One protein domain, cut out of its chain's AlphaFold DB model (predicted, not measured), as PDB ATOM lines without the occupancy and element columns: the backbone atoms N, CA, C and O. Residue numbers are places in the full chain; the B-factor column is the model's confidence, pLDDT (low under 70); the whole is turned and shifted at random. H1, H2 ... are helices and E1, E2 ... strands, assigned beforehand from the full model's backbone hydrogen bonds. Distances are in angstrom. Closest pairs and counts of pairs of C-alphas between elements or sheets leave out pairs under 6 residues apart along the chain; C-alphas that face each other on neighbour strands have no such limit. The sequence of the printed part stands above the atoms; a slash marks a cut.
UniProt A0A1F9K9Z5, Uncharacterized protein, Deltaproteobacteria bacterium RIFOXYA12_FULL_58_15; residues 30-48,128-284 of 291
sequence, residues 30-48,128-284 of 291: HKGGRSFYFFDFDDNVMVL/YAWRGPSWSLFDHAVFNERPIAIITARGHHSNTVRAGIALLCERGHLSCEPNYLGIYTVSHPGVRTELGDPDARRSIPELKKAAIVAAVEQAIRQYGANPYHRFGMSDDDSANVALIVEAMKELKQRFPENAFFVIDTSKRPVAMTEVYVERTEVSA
ATOM      1  N   HIS A  30     166.658 207.786 191.108       91.88
ATOM      2  CA  HIS A  30     165.760 208.281 192.161       91.88
ATOM      3  C   HIS A  30     165.168 207.176 193.060       91.88
ATOM      4  O   HIS A  30     164.677 207.472 194.145       91.88
ATOM      5  N   LYS A  31     165.222 205.909 192.629       92.81
ATOM      6  CA  LYS A  31     164.808 204.722 193.399       92.81
ATOM      7  C   LYS A  31     165.999 203.870 193.864       92.81
ATOM      8  O   LYS A  31     165.823 202.723 194.273       92.81
ATOM      9  N   GLY A  32     167.221 204.390 193.736       92.50
ATOM     10  CA  GLY A  32     168.464 203.657 193.991       92.50
ATOM     11  C   GLY A  32     168.803 202.593 192.939       92.50
ATOM     12  O   GLY A  32     169.742 201.824 193.134       92.50
ATOM     13  N   GLY A  33     168.051 202.528 191.835       94.56
ATOM     14  CA  GLY A  33     168.310 201.613 190.728       94.56
ATOM     15  C   GLY A  33     169.528 202.040 189.908       94.56
ATOM     16  O   GLY A  33     169.875 203.216 189.845       94.56
ATOM     17  N   ARG A  34     170.149 201.063 189.244       96.12
ATOM     18  CA  ARG A  34     171.325 201.234 188.374       96.12
ATOM     19  C   ARG A  34     171.121 200.481 187.066       96.12
ATOM     20  O   ARG A  34     170.474 199.432 187.077       96.12
ATOM     21  N   SER A  35     171.688 201.001 185.987       97.06
ATOM     22  CA  SER A  35     171.741 200.385 184.667       97.06
ATOM     23  C   SER A  35     173.105 199.711 184.469       97.06
ATOM     24  O   SER A  35     174.146 200.366 184.462       97.06
ATOM     25  N   PHE A  36     173.087 198.390 184.319       98.31
ATOM     26  CA  PHE A  36     174.247 197.533 184.089       98.31
ATOM     27  C   PHE A  36     174.309 197.136 182.620       98.31
ATOM     28  O   PHE A  36     173.298 196.715 182.050       98.31
ATOM     29  N   TYR A  37     175.496 197.236 182.030       98.25
ATOM     30  CA  TYR A  37     175.700 196.965 180.612       98.25
ATOM     31  C   TYR A  37     176.671 195.813 180.412       98.25
ATOM     32  O   TYR A  37     177.791 195.831 180.915       98.25
ATOM     33  N   PHE A  38     176.246 194.816 179.654       98.56
ATOM     34  CA  PHE A  38     177.054 193.673 179.275       98.56
ATOM     35  C   PHE A  38     177.329 193.731 177.772       98.56
ATOM     36  O   PHE A  38     176.453 194.078 176.975       98.56
ATOM     37  N   PHE A  39     178.548 193.394 177.376       98.31
ATOM     38  CA  PHE A  39     178.963 193.456 175.979       98.31
ATOM     39  C   PHE A  39     179.688 192.178 175.591       98.31
ATOM     40  O   PHE A  39     180.639 191.796 176.280       98.31
ATOM     41  N   ASP A  40     179.306 191.580 174.462       97.00
ATOM     42  CA  ASP A  40     180.322 190.890 173.670       97.00
ATOM     43  C   ASP A  40     181.303 191.925 173.120       97.00
ATOM     44  O   ASP A  40     180.894 193.019 172.726       97.00
ATOM     45  N   PHE A  41     182.597 191.627 173.169       95.94
ATOM     46  CA  PHE A  41     183.621 192.598 172.790       95.94
ATOM     47  C   PHE A  41     183.942 192.525 171.301       95.94
ATOM     48  O   PHE A  41     183.958 193.548 170.618       95.94
ATOM     49  N   ASP A  42     184.193 191.311 170.826       93.25
ATOM     50  CA  ASP A  42     184.660 191.026 169.477       93.25
ATOM     51  C   ASP A  42     183.552 191.217 168.458       93.25
ATOM     52  O   ASP A  42     182.452 190.727 168.671       93.25
ATOM     53  N   ASP A  43     183.853 191.951 167.385       92.50
ATOM     54  CA  ASP A  43     182.953 192.318 166.282       92.50
ATOM     55  C   ASP A  43     181.728 193.168 166.688       92.50
ATOM     56  O   ASP A  43     181.247 193.963 165.879       92.50
ATOM     57  N   ASN A  44     181.330 193.142 167.963       95.25
ATOM     58  CA  ASN A  44     180.250 193.925 168.548       95.25
ATOM     59  C   ASN A  44     180.693 195.300 169.092       95.25
ATOM     60  O   ASN A  44     180.155 196.332 168.686       95.25
ATOM     61  N   VAL A  45     181.659 195.359 170.017       97.06
ATOM     62  CA  VAL A  45     182.217 196.641 170.502       97.06
ATOM     63  C   VAL A  45     183.356 197.082 169.597       97.06
ATOM     64  O   VAL A  45     183.411 198.245 169.192       97.06
ATOM     65  N   MET A  46     184.245 196.152 169.259       96.31
ATOM     66  CA  MET A  46     185.431 196.417 168.465       96.31
ATOM     67  C   MET A  46     185.691 195.279 167.476       96.31
ATOM     68  O   MET A  46     185.768 194.113 167.854       96.31
ATOM     69  N   VAL A  47     185.869 195.635 166.208       95.25
ATOM     70  CA  VAL A  47     186.306 194.723 165.150       95.25
ATOM     71  C   VAL A  47     187.828 194.617 165.227       95.25
ATOM     72  O   VAL A  47     188.539 195.612 165.072       95.25
ATOM     73  N   LEU A  48     188.326 193.410 165.492       94.69
ATOM     74  CA  LEU A  48     189.753 193.111 165.602       94.69
ATOM     75  C   LEU A  48     190.155 192.106 164.522       94.69
ATOM     76  O   LEU A  48     189.514 191.072 164.353       94.69
ATOM     77  N   TYR A 128     185.813 204.064 161.570       91.06
ATOM     78  CA  TYR A 128     184.812 203.253 160.872       91.06
ATOM     79  C   TYR A 128     185.249 201.803 160.629       91.06
ATOM     80  O   TYR A 128     184.393 200.956 160.396       91.06
ATOM     81  N   ALA A 129     186.555 201.520 160.634       93.12
ATOM     82  CA  ALA A 129     187.082 200.184 160.372       93.12
ATOM     83  C   ALA A 129     187.017 199.281 161.609       93.12
ATOM     84  O   ALA A 129     186.756 198.088 161.479       93.12
ATOM     85  N   TRP A 130     187.235 199.847 162.800       95.44
ATOM     86  CA  TRP A 130     187.361 199.070 164.033       95.44
ATOM     87  C   TRP A 130     186.208 199.258 165.019       95.44
ATOM     88  O   TRP A 130     186.034 198.417 165.897       95.44
ATOM     89  N   ARG A 131     185.402 200.324 164.923       96.44
ATOM     90  CA  ARG A 131     184.235 200.483 165.804       96.44
ATOM     91  C   ARG A 131     183.141 199.502 165.410       96.44
ATOM     92  O   ARG A 131     182.578 199.590 164.320       96.44
ATOM     93  N   GLY A 132     182.817 198.599 166.330       94.50
ATOM     94  CA  GLY A 132     181.700 197.680 166.179       94.50
ATOM     95  C   GLY A 132     180.344 198.384 166.325       94.50
ATOM     96  O   GLY A 132     180.258 199.554 166.725       94.50
ATOM     97  N   PRO A 133     179.243 197.688 166.007       94.25
ATOM     98  CA  PRO A 133     177.906 198.257 166.023       94.25
ATOM     99  C   PRO A 133     177.421 198.692 167.418       94.25
ATOM    100  O   PRO A 133     176.533 199.542 167.481       94.25
ATOM    101  N   SER A 134     178.002 198.175 168.506       95.31
ATOM    102  CA  SER A 134     177.716 198.577 169.894       95.31
ATOM    103  C   SER A 134     178.665 199.640 170.447       95.31
ATOM    104  O   SER A 134     178.529 200.019 171.612       95.31
ATOM    105  N   TRP A 135     179.604 200.167 169.650       96.44
ATOM    106  CA  TRP A 135     180.590 201.141 170.133       96.44
ATOM    107  C   TRP A 135     179.953 202.355 170.827       96.44
ATOM    108  O   TRP A 135     180.383 202.747 171.907       96.44
ATOM    109  N   SER A 136     178.897 202.934 170.249       93.75
ATOM    110  CA  SER A 136     178.221 204.106 170.826       93.75
ATOM    111  C   SER A 136     177.542 203.809 172.168       93.75
ATOM    112  O   SER A 136     177.516 204.670 173.047       93.75
ATOM    113  N   LEU A 137     177.022 202.591 172.352       94.50
ATOM    114  CA  LEU A 137     176.460 202.130 173.624       94.50
ATOM    115  C   LEU A 137     177.557 201.886 174.661       94.50
ATOM    116  O   LEU A 137     177.387 202.243 175.826       94.50
ATOM    117  N   PHE A 138     178.680 201.309 174.235       97.25
ATOM    118  CA  PHE A 138     179.844 201.093 175.086       97.25
ATOM    119  C   PHE A 138     180.429 202.420 175.579       97.25
ATOM    120  O   PHE A 138     180.542 202.621 176.787       97.25
ATOM    121  N   ASP A 139     180.691 203.368 174.674       96.44
ATOM    122  CA  ASP A 139     181.144 204.717 175.026       96.44
ATOM    123  C   ASP A 139     180.136 205.440 175.938       96.44
ATOM    124  O   ASP A 139     180.525 206.037 176.938       96.44
ATOM    125  N   HIS A 140     178.829 205.326 175.672       94.50
ATOM    126  CA  HIS A 140     177.799 205.864 176.564       94.50
ATOM    127  C   HIS A 140     177.870 205.282 177.979       94.50
ATOM    128  O   HIS A 140     177.779 206.032 178.956       94.50
ATOM    129  N   ALA A 141     178.017 203.964 178.107       96.12
ATOM    130  CA  ALA A 141     178.114 203.306 179.400       96.12
ATOM    131  C   ALA A 141     179.377 203.753 180.156       96.12
ATOM    132  O   ALA A 141     179.290 204.074 181.341       96.12
ATOM    133  N   VAL A 142     180.518 203.858 179.465       96.94
ATOM    134  CA  VAL A 142     181.787 204.334 180.037       96.94
ATOM    135  C   VAL A 142     181.680 205.794 180.478       96.94
ATOM    136  O   VAL A 142     181.936 206.103 181.639       96.94
ATOM    137  N   PHE A 143     181.224 206.681 179.592       96.00
ATOM    138  CA  PHE A 143     181.098 208.117 179.855       96.00
ATOM    139  C   PHE A 143     180.224 208.431 181.082       96.00
ATOM    140  O   PHE A 143     180.517 209.346 181.856       96.00
ATOM    141  N   ASN A 144     179.157 207.650 181.274       95.12
ATOM    142  CA  ASN A 144     178.231 207.775 182.399       95.12
ATOM    143  C   ASN A 144     178.600 206.897 183.611       95.12
ATOM    144  O   ASN A 144     177.782 206.751 184.522       95.12
ATOM    145  N   GLU A 145     179.796 206.301 183.618       95.69
ATOM    146  CA  GLU A 145     180.332 205.443 184.686       95.69
ATOM    147  C   GLU A 145     179.410 204.273 185.082       95.69
ATOM    148  O   GLU A 145     179.366 203.822 186.236       95.69
ATOM    149  N   ARG A 146     178.656 203.756 184.109       96.88
ATOM    150  CA  ARG A 146     177.768 202.611 184.304       96.88
ATOM    151  C   ARG A 146     178.595 201.355 184.576       96.88
ATOM    152  O   ARG A 146     179.624 201.170 183.926       96.88
ATOM    153  N   PRO A 147     178.172 200.471 185.499       98.19
ATOM    154  CA  PRO A 147     178.873 199.214 185.702       98.19
ATOM    155  C   PRO A 147     178.801 198.334 184.446       98.19
ATOM    156  O   PRO A 147     177.712 198.074 183.924       98.19
ATOM    157  N   ILE A 148     179.960 197.871 183.977       98.56
ATOM    158  CA  ILE A 148     180.115 197.141 182.715       98.56
ATOM    159  C   ILE A 148     180.664 195.735 182.947       98.56
ATOM    160  O   ILE A 148     181.684 195.573 183.618       98.56
ATOM    161  N   ALA A 149     180.046 194.724 182.336       98.69
ATOM    162  CA  ALA A 149     180.663 193.410 182.175       98.69
ATOM    163  C   ALA A 149     181.057 193.166 180.713       98.69
ATOM    164  O   ALA A 149     180.248 193.346 179.807       98.69
ATOM    165  N   ILE A 150     182.287 192.718 180.483       98.62
ATOM    166  CA  ILE A 150     182.711 192.215 179.171       98.62
ATOM    167  C   ILE A 150     182.566 190.695 179.178       98.62
ATOM    168  O   ILE A 150     183.092 190.052 180.081       98.62
ATOM    169  N   ILE A 151     181.866 190.120 178.202       98.38
ATOM    170  CA  ILE A 151     181.611 188.680 178.086       98.38
ATOM    171  C   ILE A 151     181.986 188.242 176.668       98.38
ATOM    172  O   ILE A 151     181.191 188.383 175.750       98.38
ATOM    173  N   THR A 152     183.193 187.705 176.486       97.19
ATOM    174  CA  THR A 152     183.753 187.356 175.162       97.19
ATOM    175  C   THR A 152     184.221 185.906 175.123       97.19
ATOM    176  O   THR A 152     184.669 185.354 176.131       97.19
ATOM    177  N   ALA A 153     184.177 185.303 173.932       95.44
ATOM    178  CA  ALA A 153     184.747 183.988 173.645       95.44
ATOM    179  C   ALA A 153     186.286 183.939 173.722       95.44
ATOM    180  O   ALA A 153     186.860 182.851 173.646       95.44
ATOM    181  N   ARG A 154     186.979 185.074 173.882       96.44
ATOM    182  CA  ARG A 154     188.438 185.097 174.070       96.44
ATOM    183  C   ARG A 154     188.869 184.295 175.303       96.44
ATOM    184  O   ARG A 154     188.137 184.162 176.282       96.44
ATOM    185  N   GLY A 155     190.093 183.779 175.253       95.88
ATOM    186  CA  GLY A 155     190.782 183.089 176.347       95.88
ATOM    187  C   GLY A 155     191.983 183.854 176.902       95.88
ATOM    188  O   GLY A 155     192.848 183.252 177.530       95.88
ATOM    189  N   HIS A 156     192.064 185.160 176.649       97.25
ATOM    190  CA  HIS A 156     193.047 186.040 177.283       97.25
ATOM    191  C   HIS A 156     192.733 186.208 178.772       97.25
ATOM    192  O   HIS A 156     191.576 186.123 179.172       97.25
ATOM    193  N   HIS A 157     193.734 186.488 179.597       97.12
ATOM    194  CA  HIS A 157     193.518 186.880 180.979       97.12
ATOM    195  C   HIS A 157     192.806 188.243 181.039       97.12
ATOM    196  O   HIS A 157     193.039 189.132 180.214       97.12
ATOM    197  N   SER A 158     191.972 188.455 182.059       97.25
ATOM    198  CA  SER A 158     191.199 189.695 182.232       97.25
ATOM    199  C   SER A 158     192.081 190.951 182.252       97.25
ATOM    200  O   SER A 158     191.732 191.964 181.650       97.25
ATOM    201  N   ASN A 159     193.262 190.877 182.875       96.75
ATOM    202  CA  ASN A 159     194.258 191.958 182.861       96.75
ATOM    203  C   ASN A 159     194.770 192.304 181.453       96.75
ATOM    204  O   ASN A 159     195.002 193.479 181.181       96.75
ATOM    205  N   THR A 160     194.915 191.329 180.551       97.31
ATOM    206  CA  THR A 160     195.292 191.594 179.154       97.31
ATOM    207  C   THR A 160     194.180 192.360 178.439       97.31
ATOM    208  O   THR A 160     194.449 193.332 177.733       97.31
ATOM    209  N   VAL A 161     192.919 191.983 178.680       98.06
ATOM    210  CA  VAL A 161     191.759 192.699 178.127       98.06
ATOM    211  C   VAL A 161     191.676 194.130 178.669       98.06
ATOM    212  O   VAL A 161     191.493 195.067 177.894       98.06
ATOM    213  N   ARG A 162     191.889 194.326 179.980       97.94
ATOM    214  CA  ARG A 162     191.981 195.666 180.593       97.94
ATOM    215  C   ARG A 162     193.084 196.502 179.960       97.94
ATOM    216  O   ARG A 162     192.830 197.649 179.621       97.94
ATOM    217  N   ALA A 163     194.270 195.928 179.761       97.38
ATOM    218  CA  ALA A 163     195.388 196.630 179.142       97.38
ATOM    219  C   ALA A 163     195.056 197.093 177.715       97.38
ATOM    220  O   ALA A 163     195.367 198.224 177.359       97.38
ATOM    221  N   GLY A 164     194.374 196.267 176.913       97.19
ATOM    222  CA  GLY A 164     193.916 196.687 175.586       97.19
ATOM    223  C   GLY A 164     192.875 197.811 175.651       97.19
ATOM    224  O   GLY A 164     193.005 198.803 174.946       97.19
ATOM    225  N   ILE A 165     191.881 197.719 176.539       97.88
ATOM    226  CA  ILE A 165     190.866 198.777 176.688       97.88
ATOM    227  C   ILE A 165     191.472 200.082 177.238       97.88
ATOM    228  O   ILE A 165     191.062 201.165 176.824       97.88
ATOM    229  N   ALA A 166     192.479 200.011 178.111       97.44
ATOM    230  CA  ALA A 166     193.185 201.188 178.618       97.44
ATOM    231  C   ALA A 166     193.812 202.013 177.480       97.44
ATOM    232  O   ALA A 166     193.742 203.241 177.504       97.44
ATOM    233  N   LEU A 167     194.299 201.362 176.414       97.50
ATOM    234  CA  LEU A 167     194.807 202.058 175.226       97.50
ATOM    235  C   LEU A 167     193.738 202.914 174.532       97.50
ATOM    236  O   LEU A 167     194.068 203.961 173.976       97.50
ATOM    237  N   LEU A 168     192.460 202.514 174.573       97.25
ATOM    238  CA  LEU A 168     191.357 203.325 174.040       97.25
ATOM    239  C   LEU A 168     191.212 204.637 174.822       97.25
ATOM    240  O   LEU A 168     190.939 205.681 174.231       97.25
ATOM    241  N   CYS A 169     191.435 204.591 176.137       95.25
ATOM    242  CA  CYS A 169     191.409 205.761 177.013       95.25
ATOM    243  C   CYS A 169     192.634 206.650 176.764       95.25
ATOM    244  O   CYS A 169     192.505 207.853 176.558       95.25
ATOM    245  N   GLU A 170     193.827 206.052 176.702       95.88
ATOM    246  CA  GLU A 170     195.084 206.763 176.431       95.88
ATOM    247  C   GLU A 170     195.079 207.486 175.077       95.88
ATOM    248  O   GLU A 170     195.666 208.559 174.937       95.88
ATOM    249  N   ARG A 171     194.403 206.910 174.074       95.19
ATOM    250  CA  ARG A 171     194.242 207.492 172.733       95.19
ATOM    251  C   ARG A 171     193.041 208.437 172.613       95.19
ATOM    252  O   ARG A 171     192.835 208.999 171.544       95.19
ATOM    253  N   GLY A 172     192.281 208.642 173.690       94.25
ATOM    254  CA  GLY A 172     191.162 209.585 173.737       94.25
ATOM    255  C   GLY A 172     189.882 209.110 173.044       94.25
ATOM    256  O   GLY A 172     189.000 209.927 172.802       94.25
ATOM    257  N   HIS A 173     189.755 207.817 172.731       95.19
ATOM    258  CA  HIS A 173     188.509 207.248 172.198       95.19
ATOM    259  C   HIS A 173     187.486 206.934 173.295       95.19
ATOM    260  O   HIS A 173     186.300 206.834 172.998       95.19
ATOM    261  N   LEU A 174     187.939 206.774 174.541       95.94
ATOM    262  CA  LEU A 174     187.097 206.713 175.731       95.94
ATOM    263  C   LEU A 174     187.468 207.847 176.685       95.94
ATOM    264  O   LEU A 174     188.640 208.189 176.838       95.94
ATOM    265  N   SER A 175     186.462 208.402 177.358       93.06
ATOM    266  CA  SER A 175     186.646 209.502 178.319       93.06
ATOM    267  C   SER A 175     187.328 209.085 179.630       93.06
ATOM    268  O   SER A 175     187.972 209.909 180.279       93.06
ATOM    269  N   CYS A 176     187.187 207.822 180.028       94.25
ATOM    270  CA  CYS A 176     187.790 207.229 181.218       94.25
ATOM    271  C   CYS A 176     187.837 205.699 181.086       94.25
ATOM    272  O   CYS A 176     187.255 205.130 180.160       94.25
ATOM    273  N   GLU A 177     188.511 205.027 182.022       95.31
ATOM    274  CA  GLU A 177     188.419 203.571 182.114       95.31
ATOM    275  C   GLU A 177     186.990 203.124 182.479       95.31
ATOM    276  O   GLU A 177     186.329 203.775 183.297       95.31
ATOM    277  N   PRO A 178     186.508 201.993 181.932       97.75
ATOM    278  CA  PRO A 178     185.211 201.443 182.306       97.75
ATOM    279  C   PRO A 178     185.090 201.151 183.808       97.75
ATOM    280  O   PRO A 178     186.002 200.611 184.439       97.75
ATOM    281  N   ASN A 179     183.904 201.389 184.371       97.50
ATOM    282  CA  ASN A 179     183.537 200.884 185.693       97.50
ATOM    283  C   ASN A 179     183.278 199.369 185.605       97.50
ATOM    284  O   ASN A 179     182.145 198.913 185.459       97.50
ATOM    285  N   TYR A 180     184.347 198.575 185.612       98.31
ATOM    286  CA  TYR A 180     184.252 197.131 185.419       98.31
ATOM    287  C   TYR A 180     183.514 196.441 186.573       98.31
ATOM    288  O   TYR A 180     184.026 196.340 187.686       98.31
ATOM    289  N   LEU A 181     182.356 195.869 186.260       98.12
ATOM    290  CA  LEU A 181     181.688 194.850 187.063       98.12
ATOM    291  C   LEU A 181     182.400 193.494 186.944       98.12
ATOM    292  O   LEU A 181     182.522 192.769 187.927       98.12
ATOM    293  N   GLY A 182     182.880 193.155 185.742       97.94
ATOM    294  CA  GLY A 182     183.576 191.898 185.469       97.94
ATOM    295  C   GLY A 182     184.108 191.801 184.038       97.94
ATOM    296  O   GLY A 182     183.661 192.516 183.142       97.94
ATOM    297  N   ILE A 183     185.084 190.921 183.818       98.62
ATOM    298  CA  ILE A 183     185.583 190.564 182.483       98.62
ATOM    299  C   ILE A 183     185.626 189.041 182.414       98.62
ATOM    300  O   ILE A 183     186.489 188.409 183.020       98.62
ATOM    301  N   TYR A 184     184.678 188.476 181.681       98.44
ATOM    302  CA  TYR A 184     184.453 187.050 181.515       98.44
ATOM    303  C   TYR A 184     184.937 186.623 180.127       98.44
ATOM    304  O   TYR A 184     184.183 186.573 179.156       98.44
ATOM    305  N   THR A 185     186.231 186.335 180.034       97.94
ATOM    306  CA  THR A 185     186.871 185.699 178.875       97.94
ATOM    307  C   THR A 185     186.611 184.200 178.944       97.94
ATOM    308  O   THR A 185     187.371 183.460 179.571       97.94
ATOM    309  N   VAL A 186     185.490 183.745 178.387       96.88
ATOM    310  CA  VAL A 186     184.917 182.434 178.726       96.88
ATOM    311  C   VAL A 186     185.729 181.235 178.225       96.88
ATOM    312  O   VAL A 186     185.508 180.118 178.680       96.88
ATOM    313  N   SER A 187     186.709 181.445 177.346       95.38
ATOM    314  CA  SER A 187     187.666 180.395 176.962       95.38
ATOM    315  C   SER A 187     188.897 180.333 177.871       95.38
ATOM    316  O   SER A 187     189.702 179.415 177.737       95.38
ATOM    317  N   HIS A 188     189.075 181.283 178.795       96.31
ATOM    318  CA  HIS A 188     190.206 181.290 179.720       96.31
ATOM    319  C   HIS A 188     189.995 180.222 180.811       96.31
ATOM    320  O   HIS A 188     188.949 180.241 181.466       96.31
ATOM    321  N   PRO A 189     190.971 179.330 181.087       94.50
ATOM    322  CA  PRO A 189     190.799 178.229 182.045       94.50
ATOM    323  C   PRO A 189     190.363 178.664 183.453       94.50
ATOM    324  O   PRO A 189     189.517 178.021 184.077       94.50
ATOM    325  N   GLY A 190     190.893 179.792 183.941       96.12
ATOM    326  CA  GLY A 190     190.495 180.353 185.236       96.12
ATOM    327  C   GLY A 190     189.028 180.786 185.260       96.12
ATOM    328  O   GLY A 190     188.297 180.427 186.176       96.12
ATOM    329  N   VAL A 191     188.564 181.451 184.195       97.38
ATOM    330  CA  VAL A 191     187.168 181.909 184.089       97.38
ATOM    331  C   VAL A 191     186.231 180.716 183.909       97.38
ATOM    332  O   VAL A 191     185.175 180.672 184.527       97.38
ATOM    333  N   ARG A 192     186.623 179.697 183.132       97.12
ATOM    334  CA  ARG A 192     185.859 178.442 183.034       97.12
ATOM    335  C   ARG A 192     185.656 177.792 184.397       97.12
ATOM    336  O   ARG A 192     184.539 177.409 184.731       97.12
ATOM    337  N   THR A 193     186.715 177.721 185.202       97.19
ATOM    338  CA  THR A 193     186.645 177.177 186.564       97.19
ATOM    339  C   THR A 193     185.679 177.986 187.433       97.19
ATOM    340  O   THR A 193     184.814 177.401 188.083       97.19
ATOM    341  N   GLU A 194     185.759 179.319 187.392       96.62
ATOM    342  CA  GLU A 194     184.843 180.223 188.109       96.62
ATOM    343  C   GLU A 194     183.376 180.055 187.678       96.62
ATOM    344  O   GLU A 194     182.472 180.158 188.504       96.62
ATOM    345  N   LEU A 195     183.131 179.743 186.402       96.94
ATOM    346  CA  LEU A 195     181.799 179.481 185.842       96.94
ATOM    347  C   LEU A 195     181.325 178.024 186.029       96.94
ATOM    348  O   LEU A 195     180.264 177.638 185.521       96.94
ATOM    349  N   GLY A 196     182.083 177.209 186.769       96.31
ATOM    350  CA  GLY A 196     181.734 175.826 187.090       96.31
ATOM    351  C   GLY A 196     181.996 174.824 185.962       96.31
ATOM    352  O   GLY A 196     181.259 173.847 185.840       96.31
ATOM    353  N   ASP A 197     183.018 175.061 185.137       96.31
ATOM    354  CA  ASP A 197     183.469 174.175 184.055       96.31
ATOM    355  C   ASP A 197     184.985 173.867 184.126       96.31
ATOM    356  O   ASP A 197     185.731 174.162 183.190       96.31
ATOM    357  N   PRO A 198     185.484 173.280 185.232       93.81
ATOM    358  CA  PRO A 198     186.914 172.991 185.397       93.81
ATOM    359  C   PRO A 198     187.448 171.967 184.380       93.81
ATOM    360  O   PRO A 198     188.625 171.997 184.037       93.81
ATOM    361  N   ASP A 199     186.576 171.093 183.871       92.12
ATOM    362  CA  ASP A 199     186.925 170.018 182.935       92.12
ATOM    363  C   ASP A 199     186.766 170.424 181.456       92.12
ATOM    364  O   ASP A 199     186.845 169.569 180.575       92.12
ATOM    365  N   ALA A 200     186.492 171.704 181.177       91.12
ATOM    366  CA  ALA A 200     186.305 172.250 179.831       91.12
ATOM    367  C   ALA A 200     185.256 171.506 178.970       91.12
ATOM    368  O   ALA A 200     185.437 171.325 177.764       91.12
ATOM    369  N   ARG A 201     184.148 171.067 179.581       93.19
ATOM    370  CA  ARG A 201     183.096 170.278 178.911       93.19
ATOM    371  C   ARG A 201     182.009 171.145 178.295       93.19
ATOM    372  O   ARG A 201     181.340 170.698 177.368       93.19
ATOM    373  N   ARG A 202     181.809 172.356 178.819       94.06
ATOM    374  CA  ARG A 202     180.787 173.273 178.312       94.06
ATOM    375  C   ARG A 202     181.245 173.960 177.035       94.06
ATOM    376  O   ARG A 202     182.415 174.334 176.868       94.06
ATOM    377  N   SER A 203     180.282 174.155 176.147       93.88
ATOM    378  CA  SER A 203     180.426 174.964 174.947       93.88
ATOM    379  C   SER A 203     180.570 176.451 175.294       93.88
ATOM    380  O   SER A 203     180.193 176.911 176.374       93.88
ATOM    381  N   ILE A 204     181.112 177.232 174.356       93.06
ATOM    382  CA  ILE A 204     181.235 178.689 174.505       93.06
ATOM    383  C   ILE A 204     179.869 179.368 174.721       93.06
ATOM    384  O   ILE A 204     179.775 180.166 175.655       93.06
ATOM    385  N   PRO A 205     178.805 179.033 173.962       93.25
ATOM    386  CA  PRO A 205     177.432 179.447 174.261       93.25
ATOM    387  C   PRO A 205     176.995 179.253 175.719       93.25
ATOM    388  O   PRO A 205     176.530 180.193 176.365       93.25
ATOM    389  N   GLU A 206     177.179 178.047 176.264       94.50
ATOM    390  CA  GLU A 206     176.787 177.724 177.642       94.50
ATOM    391  C   GLU A 206     177.590 178.535 178.665       94.50
ATOM    392  O   GLU A 206     177.049 178.977 179.679       94.50
ATOM    393  N   LEU A 207     178.876 178.771 178.395       96.94
ATOM    394  CA  LEU A 207     179.723 179.584 179.261       96.94
ATOM    395  C   LEU A 207     179.384 181.073 179.179       96.94
ATOM    396  O   LEU A 207     179.363 181.731 180.217       96.94
ATOM    397  N   LYS A 208     179.060 181.608 177.993       96.44
ATOM    398  CA  LYS A 208     178.535 182.976 177.849       96.44
ATOM    399  C   LYS A 208     177.246 183.133 178.664       96.44
ATOM    400  O   LYS A 208     177.137 184.073 179.447       96.44
ATOM    401  N   LYS A 209     176.313 182.176 178.575       96.06
ATOM    402  CA  LYS A 209     175.090 182.156 179.399       96.06
ATOM    403  C   LYS A 209     175.403 182.156 180.899       96.06
ATOM    404  O   LYS A 209     174.855 182.975 181.636       96.06
ATOM    405  N   ALA A 210     176.326 181.303 181.351       96.94
ATOM    406  CA  ALA A 210     176.762 181.273 182.748       96.94
ATOM    407  C   ALA A 210     177.413 182.599 183.191       96.94
ATOM    408  O   ALA A 210     177.164 183.061 184.303       96.94
ATOM    409  N   ALA A 211     178.196 183.243 182.321       98.25
ATOM    410  CA  ALA A 211     178.820 184.535 182.589       98.25
ATOM    411  C   ALA A 211     177.795 185.667 182.753       98.25
ATOM    412  O   ALA A 211     177.961 186.502 183.638       98.25
ATOM    413  N   ILE A 212     176.708 185.674 181.969       98.31
ATOM    414  CA  ILE A 212     175.604 186.639 182.132       98.31
ATOM    415  C   ILE A 212     174.988 186.498 183.526       98.31
ATOM    416  O   ILE A 212     174.816 187.489 184.238       98.31
ATOM    417  N   VAL A 213     174.698 185.262 183.940       97.31
ATOM    418  CA  VAL A 213     174.152 184.980 185.273       97.31
ATOM    419  C   VAL A 213     175.126 185.425 186.365       97.31
ATOM    420  O   VAL A 213     174.730 186.144 187.284       97.31
ATOM    421  N   ALA A 214     176.406 185.070 186.235       98.12
ATOM    422  CA  ALA A 214     177.448 185.456 187.181       98.12
ATOM    423  C   ALA A 214     177.618 186.983 187.277       98.12
ATOM    424  O   ALA A 214     177.828 187.500 188.376       98.12
ATOM    425  N   ALA A 215     177.486 187.710 186.163       98.50
ATOM    426  CA  ALA A 215     177.548 189.168 186.128       98.50
ATOM    427  C   ALA A 215     176.372 189.803 186.885       98.50
ATOM    428  O   ALA A 215     176.581 190.707 187.692       98.50
ATOM    429  N   VAL A 216     175.143 189.308 186.702       98.25
ATOM    430  CA  VAL A 216     173.978 189.797 187.465       98.25
ATOM    431  C   VAL A 216     174.131 189.518 188.958       98.25
ATOM    432  O   VAL A 216     173.903 190.399 189.786       98.25
ATOM    433  N   GLU A 217     174.575 188.320 189.327       97.19
ATOM    434  CA  GLU A 217     174.828 187.989 190.730       97.19
ATOM    435  C   GLU A 217     175.941 188.857 191.329       97.19
ATOM    436  O   GLU A 217     175.827 189.307 192.468       97.19
ATOM    437  N   GLN A 218     176.993 189.148 190.559       98.06
ATOM    438  CA  GLN A 218     178.054 190.061 190.973       98.06
ATOM    439  C   GLN A 218     177.531 191.486 191.169       98.06
ATOM    440  O   GLN A 218     177.895 192.131 192.152       98.06
ATOM    441  N   ALA A 219     176.648 191.962 190.288       98.06
ATOM    442  CA  ALA A 219     176.002 193.261 190.440       98.06
ATOM    443  C   ALA A 219     175.216 193.341 191.749       98.06
ATOM    444  O   ALA A 219     175.390 194.293 192.504       98.06
ATOM    445  N   ILE A 220     174.425 192.315 192.058       97.31
ATOM    446  CA  ILE A 220     173.642 192.255 193.296       97.31
ATOM    447  C   ILE A 220     174.559 192.189 194.524       97.31
ATOM    448  O   ILE A 220     174.308 192.873 195.515       97.31
ATOM    449  N   ARG A 221     175.649 191.411 194.470       97.62
ATOM    450  CA  ARG A 221     176.636 191.345 195.561       97.62
ATOM    451  C   ARG A 221     177.322 192.690 195.807       97.62
ATOM    452  O   ARG A 221     177.515 193.063 196.959       97.62
ATOM    453  N   GLN A 222     177.707 193.396 194.746       97.69
ATOM    454  CA  GLN A 222     178.507 194.620 194.839       97.69
ATOM    455  C   GLN A 222     177.668 195.879 195.091       97.69
ATOM    456  O   GLN A 222     178.109 196.772 195.810       97.69
ATOM    457  N   TYR A 223     176.476 195.965 194.501       96.25
ATOM    458  CA  TYR A 223     175.626 197.159 194.535       96.25
ATOM    459  C   TYR A 223     174.360 196.991 195.383       96.25
ATOM    460  O   TYR A 223     173.604 197.949 195.544       96.25
ATOM    461  N   GLY A 224     174.166 195.808 195.972       96.56
ATOM    462  CA  GLY A 224     172.978 195.450 196.733       96.56
ATOM    463  C   GLY A 224     171.840 194.958 195.841       96.56
ATOM    464  O   GLY A 224     171.813 195.182 194.633       96.56
ATOM    465  N   ALA A 225     170.875 194.270 196.444       95.44
ATOM    466  CA  ALA A 225     169.632 193.943 195.760       95.44
ATOM    467  C   ALA A 225     168.746 195.196 195.688       95.44
ATOM    468  O   ALA A 225     168.441 195.805 196.713       95.44
ATOM    469  N   ASN A 226     168.309 195.566 194.486       96.88
ATOM    470  CA  ASN A 226     167.329 196.627 194.276       96.88
ATOM    471  C   ASN A 226     166.389 196.223 193.127       96.88
ATOM    472  O   ASN A 226     166.886 195.909 192.040       96.88
ATOM    473  N   PRO A 227     165.056 196.258 193.317       96.00
ATOM    474  CA  PRO A 227     164.086 195.862 192.291       96.00
ATOM    475  C   PRO A 227     164.143 196.741 191.034       96.00
ATOM    476  O   PRO A 227     163.724 196.330 189.961       96.00
ATOM    477  N   TYR A 228     164.712 197.941 191.130       96.25
ATOM    478  CA  TYR A 228     164.817 198.890 190.029       96.25
ATOM    479  C   TYR A 228     166.144 198.815 189.262       96.25
ATOM    480  O   TYR A 228     166.384 199.674 188.404       96.25
ATOM    481  N   HIS A 229     167.005 197.822 189.535       97.56
ATOM    482  CA  HIS A 229     168.146 197.547 188.657       97.56
ATOM    483  C   HIS A 229     167.692 197.079 187.276       97.56
ATOM    484  O   HIS A 229     166.676 196.390 187.126       97.56
ATOM    485  N   ARG A 230     168.476 197.475 186.274       97.38
ATOM    486  CA  ARG A 230     168.255 197.176 184.864       97.38
ATOM    487  C   ARG A 230     169.520 196.568 184.283       97.38
ATOM    488  O   ARG A 230     170.598 197.113 184.493       97.38
ATOM    489  N   PHE A 231     169.386 195.485 183.536       98.06
ATOM    490  CA  PHE A 231     170.503 194.762 182.936       98.06
ATOM    491  C   PHE A 231     170.295 194.696 181.429       98.06
ATOM    492  O   PHE A 231     169.226 194.291 180.981       98.06
ATOM    493  N   GLY A 232     171.285 195.107 180.645       97.00
ATOM    494  CA  GLY A 232     171.237 195.035 179.187       97.00
ATOM    495  C   GLY A 232     172.467 194.331 178.644       97.00
ATOM    496  O   GLY A 232     173.569 194.681 179.050       97.00
ATOM    497  N   MET A 233     172.299 193.376 177.728       97.00
ATOM    498  CA  MET A 233     173.421 192.795 176.985       97.00
ATOM    499  C   MET A 233     173.299 193.074 175.491       97.00
ATOM    500  O   MET A 233     172.214 192.917 174.930       97.00
ATOM    501  N   SER A 234     174.411 193.465 174.865       96.19
ATOM    502  CA  SER A 234     174.520 193.629 173.411       96.19
ATOM    503  C   SER A 234     175.397 192.556 172.772       96.19
ATOM    504  O   SER A 234     176.400 192.150 173.367       96.19
ATOM    505  N   ASP A 235     175.007 192.127 171.574       94.88
ATOM    506  CA  ASP A 235     175.720 191.153 170.743       94.88
ATOM    507  C   ASP A 235     175.308 191.355 169.270       94.88
ATOM    508  O   ASP A 235     174.155 191.704 168.979       94.88
ATOM    509  N   ASP A 236     176.253 191.183 168.344       92.31
ATOM    510  CA  ASP A 236     176.055 191.359 166.903       92.31
ATOM    511  C   ASP A 236     175.770 190.044 166.156       92.31
ATOM    512  O   ASP A 236     175.467 190.081 164.961       92.31
ATOM    513  N   ASP A 237     175.777 188.899 166.847       90.19
ATOM    514  CA  ASP A 237     175.388 187.602 166.299       90.19
ATOM    515  C   ASP A 237     173.968 187.209 166.746       90.19
ATOM    516  O   ASP A 237     173.671 187.009 167.925       90.19
ATOM    517  N   SER A 238     173.073 187.016 165.774       88.62
ATOM    518  CA  SER A 238     171.688 186.594 166.017       88.62
ATOM    519  C   SER A 238     171.542 185.273 166.795       88.62
ATOM    520  O   SER A 238     170.569 185.108 167.537       88.62
ATOM    521  N   ALA A 239     172.490 184.339 166.660       87.56
ATOM    522  CA  ALA A 239     172.498 183.083 167.403       87.56
ATOM    523  C   ALA A 239     172.852 183.315 168.880       87.56
ATOM    524  O   ALA A 239     172.192 182.768 169.768       87.56
ATOM    525  N   ASN A 240     173.825 184.189 169.158       90.44
ATOM    526  CA  ASN A 240     174.139 184.614 170.524       90.44
ATOM    527  C   ASN A 240     172.979 185.405 171.138       90.44
ATOM    528  O   ASN A 240     172.618 185.157 172.287       90.44
ATOM    529  N   VAL A 241     172.332 186.294 170.376       91.56
ATOM    530  CA  VAL A 241     171.146 187.050 170.818       91.56
ATOM    531  C   VAL A 241     170.048 186.118 171.342       91.56
ATOM    532  O   VAL A 241     169.480 186.386 172.402       91.56
ATOM    533  N   ALA A 242     169.770 185.003 170.660       90.88
ATOM    534  CA  ALA A 242     168.783 184.026 171.127       90.88
ATOM    535  C   ALA A 242     169.161 183.418 172.493       90.88
ATOM    536  O   ALA A 242     168.324 183.356 173.397       90.88
ATOM    537  N   LEU A 243     170.430 183.050 172.679       92.12
ATOM    538  CA  LEU A 243     170.947 182.509 173.942       92.12
ATOM    539  C   LEU A 243     170.913 183.540 175.077       92.12
ATOM    540  O   LEU A 243     170.607 183.205 176.223       92.12
ATOM    541  N   ILE A 244     171.189 184.807 174.764       94.62
ATOM    542  CA  ILE A 244     171.078 185.914 175.716       94.62
ATOM    543  C   ILE A 244     169.622 186.058 176.164       94.62
ATOM    544  O   ILE A 244     169.371 186.176 177.360       94.62
ATOM    545  N   VAL A 245     168.649 185.992 175.246       94.00
ATOM    546  CA  VAL A 245     167.220 186.030 175.605       94.00
ATOM    547  C   VAL A 245     166.868 184.904 176.581       94.00
ATOM    548  O   VAL A 245     166.172 185.157 177.563       94.00
ATOM    549  N   GLU A 246     167.356 183.682 176.363       92.75
ATOM    550  CA  GLU A 246     167.140 182.571 177.299       92.75
ATOM    551  C   GLU A 246     167.746 182.844 178.680       92.75
ATOM    552  O   GLU A 246     167.062 182.680 179.693       92.75
ATOM    553  N   ALA A 247     168.994 183.320 178.732       95.31
ATOM    554  CA  ALA A 247     169.660 183.697 179.980       95.31
ATOM    555  C   ALA A 247     168.861 184.767 180.746       95.31
ATOM    556  O   ALA A 247     168.632 184.657 181.951       95.31
ATOM    557  N   MET A 248     168.389 185.791 180.032       96.06
ATOM    558  CA  MET A 248     167.605 186.882 180.604       96.06
ATOM    559  C   MET A 248     166.219 186.423 181.076       96.06
ATOM    560  O   MET A 248     165.732 186.939 182.078       96.06
ATOM    561  N   LYS A 249     165.591 185.435 180.423       94.81
ATOM    562  CA  LYS A 249     164.329 184.833 180.898       94.81
ATOM    563  C   LYS A 249     164.516 184.096 182.220       94.81
ATOM    564  O   LYS A 249     163.718 184.289 183.137       94.81
ATOM    565  N   GLU A 250     165.574 183.297 182.345       94.31
ATOM    566  CA  GLU A 250     165.916 182.612 183.601       94.31
ATOM    567  C   GLU A 250     166.194 183.620 184.723       94.31
ATOM    568  O   GLU A 250     165.695 183.485 185.842       94.31
ATOM    569  N   LEU A 251     166.933 184.687 184.415       96.56
ATOM    570  CA  LEU A 251     167.190 185.766 185.362       96.56
ATOM    571  C   LEU A 251     165.919 186.529 185.736       96.56
ATOM    572  O   LEU A 251     165.737 186.835 186.910       96.56
ATOM    573  N   LYS A 252     165.006 186.772 184.792       96.06
ATOM    574  CA  LYS A 252     163.706 187.398 185.064       96.06
ATOM    575  C   LYS A 252     162.843 186.542 185.989       96.06
ATOM    576  O   LYS A 252     162.151 187.093 186.834       96.06
ATOM    577  N   GLN A 253     162.898 185.215 185.883       94.75
ATOM    578  CA  GLN A 253     162.213 184.324 186.829       94.75
ATOM    579  C   GLN A 253     162.806 184.425 188.243       94.75
ATOM    580  O   GLN A 253     162.065 184.418 189.222       94.75
ATOM    581  N   ARG A 254     164.135 184.549 188.355       94.88
ATOM    582  CA  ARG A 254     164.846 184.680 189.640       94.88
ATOM    583  C   ARG A 254     164.708 186.070 190.269       94.88
ATOM    584  O   ARG A 254     164.672 186.186 191.490       94.88
ATOM    585  N   PHE A 255     164.632 187.107 189.440       95.62
ATOM    586  CA  PHE A 255     164.596 188.517 189.820       95.62
ATOM    587  C   PHE A 255     163.429 189.229 189.109       95.62
ATOM    588  O   PHE A 255     163.643 190.033 188.196       95.62
ATOM    589  N   PRO A 256     162.171 188.938 189.495       94.69
ATOM    590  CA  PRO A 256     160.977 189.331 188.735       94.69
ATOM    591  C   PRO A 256     160.753 190.839 188.640       94.69
ATOM    592  O   PRO A 256     160.156 191.313 187.671       94.69
ATOM    593  N   GLU A 257     161.241 191.607 189.610       94.81
ATOM    594  CA  GLU A 257     161.095 193.063 189.617       94.81
ATOM    595  C   GLU A 257     162.147 193.762 188.745       94.81
ATOM    596  O   GLU A 257     161.871 194.822 188.185       94.81
ATOM    597  N   ASN A 258     163.315 193.140 188.551       96.50
ATOM    598  CA  ASN A 258     164.383 193.704 187.733       96.50
ATOM    599  C   ASN A 258     164.039 193.676 186.245       96.50
ATOM    600  O   ASN A 258     163.347 192.777 185.762       96.50
ATOM    601  N   ALA A 259     164.543 194.660 185.504       96.12
ATOM    602  CA  ALA A 259     164.334 194.739 184.063       96.12
ATOM    603  C   ALA A 259     165.551 194.181 183.317       96.12
ATOM    604  O   ALA A 259     166.688 194.557 183.608       96.12
ATOM    605  N   PHE A 260     165.306 193.311 182.343       96.81
ATOM    606  CA  PHE A 260     166.341 192.675 181.532       96.81
ATOM    607  C   PHE A 260     166.097 193.001 180.069       96.81
ATOM    608  O   PHE A 260     164.973 192.864 179.592       96.81
ATOM    609  N   PHE A 261     167.138 193.411 179.356       95.94
ATOM    610  CA  PHE A 261     167.038 193.765 177.952       95.94
ATOM    611  C   PHE A 261     168.107 193.064 177.131       95.94
ATOM    612  O   PHE A 261     169.235 192.841 177.578       95.94
ATOM    613  N   VAL A 262     167.741 192.786 175.889       95.31
ATOM    614  CA  VAL A 262     168.646 192.288 174.858       95.31
ATOM    615  C   VAL A 262     168.731 193.330 173.759       95.31
ATOM    616  O   VAL A 262     167.707 193.841 173.302       95.31
ATOM    617  N   ILE A 263     169.956 193.670 173.376       94.12
ATOM    618  CA  ILE A 263     170.265 194.669 172.360       94.12
ATOM    619  C   ILE A 263     170.852 193.923 171.159       94.12
ATOM    620  O   ILE A 263     172.021 193.551 171.162       94.12
ATOM    621  N   ASP A 264     170.021 193.685 170.149       93.50
ATOM    622  CA  ASP A 264     170.416 193.036 168.899       93.50
ATOM    623  C   ASP A 264     171.026 194.085 167.964       93.50
ATOM    624  O   ASP A 264     170.323 194.930 167.391       93.50
ATOM    625  N   THR A 265     172.352 194.041 167.833       91.75
ATOM    626  CA  THR A 265     173.117 194.948 166.974       91.75
ATOM    627  C   THR A 265     173.438 194.373 165.600       91.75
ATOM    628  O   THR A 265     173.991 195.103 164.771       91.75
ATOM    629  N   SER A 266     173.017 193.130 165.331       87.25
ATOM    630  CA  SER A 266     173.100 192.480 164.014       87.25
ATOM    631  C   SER A 266     172.175 193.142 162.985       87.25
ATOM    632  O   SER A 266     172.431 193.123 161.780       87.25
ATOM    633  N   LYS A 267     171.092 193.772 163.464       79.44
ATOM    634  CA  LYS A 267     170.071 194.429 162.642       79.44
ATOM    635  C   LYS A 267     170.213 195.950 162.657       79.44
ATOM    636  O   LYS A 267     170.778 196.568 163.567       79.44
ATOM    637  N   ARG A 268     169.683 196.570 161.601       78.38
ATOM    638  CA  ARG A 268     169.502 198.020 161.483       78.38
ATOM    639  C   ARG A 268     168.025 198.306 161.169       78.38
ATOM    640  O   ARG A 268     167.533 197.766 160.179       78.38
ATOM    641  N   PRO A 269     167.322 199.131 161.970       79.69
ATOM    642  CA  PRO A 269     167.789 199.782 163.202       79.69
ATOM    643  C   PRO A 269     168.149 198.770 164.306       79.69
ATOM    644  O   PRO A 269     167.664 197.641 164.293       79.69
ATOM    645  N   VAL A 270     169.031 199.180 165.227       82.56
ATOM    646  CA  VAL A 270     169.368 198.393 166.429       82.56
ATOM    647  C   VAL A 270     168.074 198.126 167.193       82.56
ATOM    648  O   VAL A 270     167.296 199.056 167.408       82.56
ATOM    649  N   ALA A 271     167.834 196.877 167.586       82.31
ATOM    650  CA  ALA A 271     166.615 196.494 168.287       82.31
ATOM    651  C   ALA A 271     166.915 196.238 169.764       82.31
ATOM    652  O   ALA A 271     167.697 195.352 170.102       82.31
ATOM    653  N   MET A 272     166.265 196.990 170.650       88.44
ATOM    654  CA  MET A 272     166.353 196.782 172.090       88.44
ATOM    655  C   MET A 272     165.037 196.204 172.602       88.44
ATOM    656  O   MET A 272     163.976 196.804 172.447       88.44
ATOM    657  N   THR A 273     165.106 195.031 173.215       90.31
ATOM    658  CA  THR A 273     163.925 194.249 173.589       90.31
ATOM    659  C   THR A 273     163.948 193.963 175.080       90.31
ATOM    660  O   THR A 273     164.928 193.408 175.573       90.31
ATOM    661  N   GLU A 274     162.883 194.324 175.798       93.38
ATOM    662  CA  GLU A 274     162.711 193.931 177.198       93.38
ATOM    663  C   GLU A 274     162.217 192.480 177.279       93.38
ATOM    664  O   GLU A 274     161.352 192.042 176.512       93.38
ATOM    665  N   VAL A 275     162.789 191.725 178.214       91.94
ATOM    666  CA  VAL A 275     162.495 190.311 178.434       91.94
ATOM    667  C   VAL A 275     161.540 190.150 179.615       91.94
ATOM    668  O   VAL A 275     161.853 190.515 180.750       91.94
ATOM    669  N   TYR A 276     160.391 189.530 179.347       87.50
ATOM    670  CA  TYR A 276     159.437 189.064 180.351       87.50
ATOM    671  C   TYR A 276     159.467 187.534 180.430       87.50
ATOM    672  O   TYR A 276     160.017 186.853 179.564       87.50
ATOM    673  N   VAL A 277     158.855 186.977 181.478       79.12
ATOM    674  CA  VAL A 277     158.851 185.525 181.729       79.12
ATOM    675  C   VAL A 277     158.229 184.745 180.562       79.12
ATOM    676  O   VAL A 277     158.784 183.738 180.135       79.12
ATOM    677  N   GLU A 278     157.118 185.235 180.008       78.00
ATOM    678  CA  GLU A 278     156.349 184.535 178.963       78.00
ATOM    679  C   GLU A 278     156.426 185.204 177.580       78.00
ATOM    680  O   GLU A 278     155.998 184.622 176.587       78.00
ATOM    681  N   ARG A 279     156.973 186.423 177.484       76.06
ATOM    682  CA  ARG A 279     157.029 187.195 176.232       76.06
ATOM    683  C   ARG A 279     158.228 188.136 176.173       76.06
ATOM    684  O   ARG A 279     158.910 188.357 177.167       76.06
ATOM    685  N   THR A 280     158.462 188.722 175.011       60.03
ATOM    686  CA  THR A 280     159.421 189.809 174.804       60.03
ATOM    687  C   THR A 280     158.691 191.002 174.193       60.03
ATOM    688  O   THR A 280     157.801 190.811 173.364       60.03
ATOM    689  N   GLU A 281     159.037 192.224 174.597       67.75
ATOM    690  CA  GLU A 281     158.474 193.448 174.005       67.75
ATOM    691  C   GLU A 281     159.590 194.293 173.394       67.75
ATOM    692  O   GLU A 281     160.580 194.619 174.051       67.75
ATOM    693  N   VAL A 282     159.442 194.624 172.110       58.53
ATOM    694  CA  VAL A 282     160.409 195.447 171.382       58.53
ATOM    695  C   VAL A 282     160.171 196.907 171.744       58.53
ATOM    696  O   VAL A 282     159.083 197.438 171.526       58.53
ATOM    697  N   SER A 283     161.200 197.570 172.259       53.59
ATOM    698  CA  SER A 283     161.206 199.018 172.415       53.59
ATOM    699  C   SER A 283     161.834 199.625 171.161       53.59
ATOM    700  O   SER A 283     162.963 199.288 170.796       53.59
ATOM    701  N   ALA A 284     161.099 200.493 170.462       48.03
ATOM    702  CA  ALA A 284     161.683 201.272 169.378       48.03
ATOM    703  C   ALA A 284     162.794 202.157 169.961       48.03
ATOM    704  O   ALA A 284     162.562 202.876 170.933       48.03
TER     705      ALA A 284
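This is residues 30 to 48 and 128 to 284 of the 291 residues of an uncharacterized protein of Deltaproteobacteria bacterium RIFOXYA12_FULL_58_15 (UniProt A0A1F9K9Z5). One strongly twisted sheet of seven strands makes the core, with H4 and H5 packed over one face and H1 and H2 over the other, in three layers; short H3 only grazes the sheet, near H4. Across the mixed sheet the order is E3 E2 E1 E4 E5 E6 E7, parallel from E3 to E5, then antiparallel. The printed part has 176 residues, with five named helices and seven named strands in the order E1 H1 E2 H2 E3 H3 H4 E4 H5 E5 E6 E7; the class is mixed. It is compact, with a radius of gyration of the C-alphas of 15.3 A, and rounded, spanning 42 by 40 by 32 A.

The strands are E3, residues 179 to 185, 17.0 A long; E2, 147 to 152; E1, 35 to 39, beginning at C-alpha 35 (171.741, 200.385, 184.667); E4, 230 to 235, 17.1 A; E5, 259 to 264; E6, 271 to 275; and E7, 280 to 283, ending at C-alpha 283 (161.206, 199.018, 172.415). The helices are H4, residues 204 to 223, 27.8 A; H5, 238 to 254, 24.7 A; H1, 135 to 143; H2, 158 to 170, 18.4 A; and H3, 189 to 194.

Between neighbour strands these backbone atoms are within hydrogen-bond range: N 150 and O 182 of E2 and E3, 3.0 A; N 149 and O 37 of E2 and E1, 2.9 A; N 38 and O 232 of E1 and E4, 2.7 A; and N 261 and O 231 of E5 and E4, 2.8 A. E5, E6 and E7 form a meander, each strand the antiparallel neighbour of the one before, with hairpins E5 and E6 (N 262 and O 273, 2.9 A) and E6 and E7 (N 281 and O 274, 3.0 A). E2, H2, E3 and E4, H5, E5 are strand-helix-strand units, parallel neighbour strands with a helix between; E3, H3 H4, E4 is a split one, with E2 and E1 between its strands. The three crossovers are right-handed. H4 runs along the strands at a height over the sheet of 8.1 A, and its closest C-alphas to E3 are those of Ala 211 and Tyr 184, 6.3 A. H5, on the same face at 8.3 A, touches H4 with H4 residues 205 to 213 alone, closest at C-alphas 209 and 247, 5.7 A, at a steep tilt of 41 degrees, the same way. On the opposite face, H1 and H2 run slantwise to the strands and are apart. In H1, H3, H4 and H5 every O i to N i+4 pair is within hydrogen-bond range; in H2, 7 of 9.

The C-alphas farthest apart, Arg 171 and Glu 278, are 44.7 A apart. Residues 49 to 127 are not printed, and C-alphas 48 and 128 are 12.2 A apart. Of the links printed whole, none is long. Mean pLDDT of the printed part is 93.7; residues 280 to 284 are under 70.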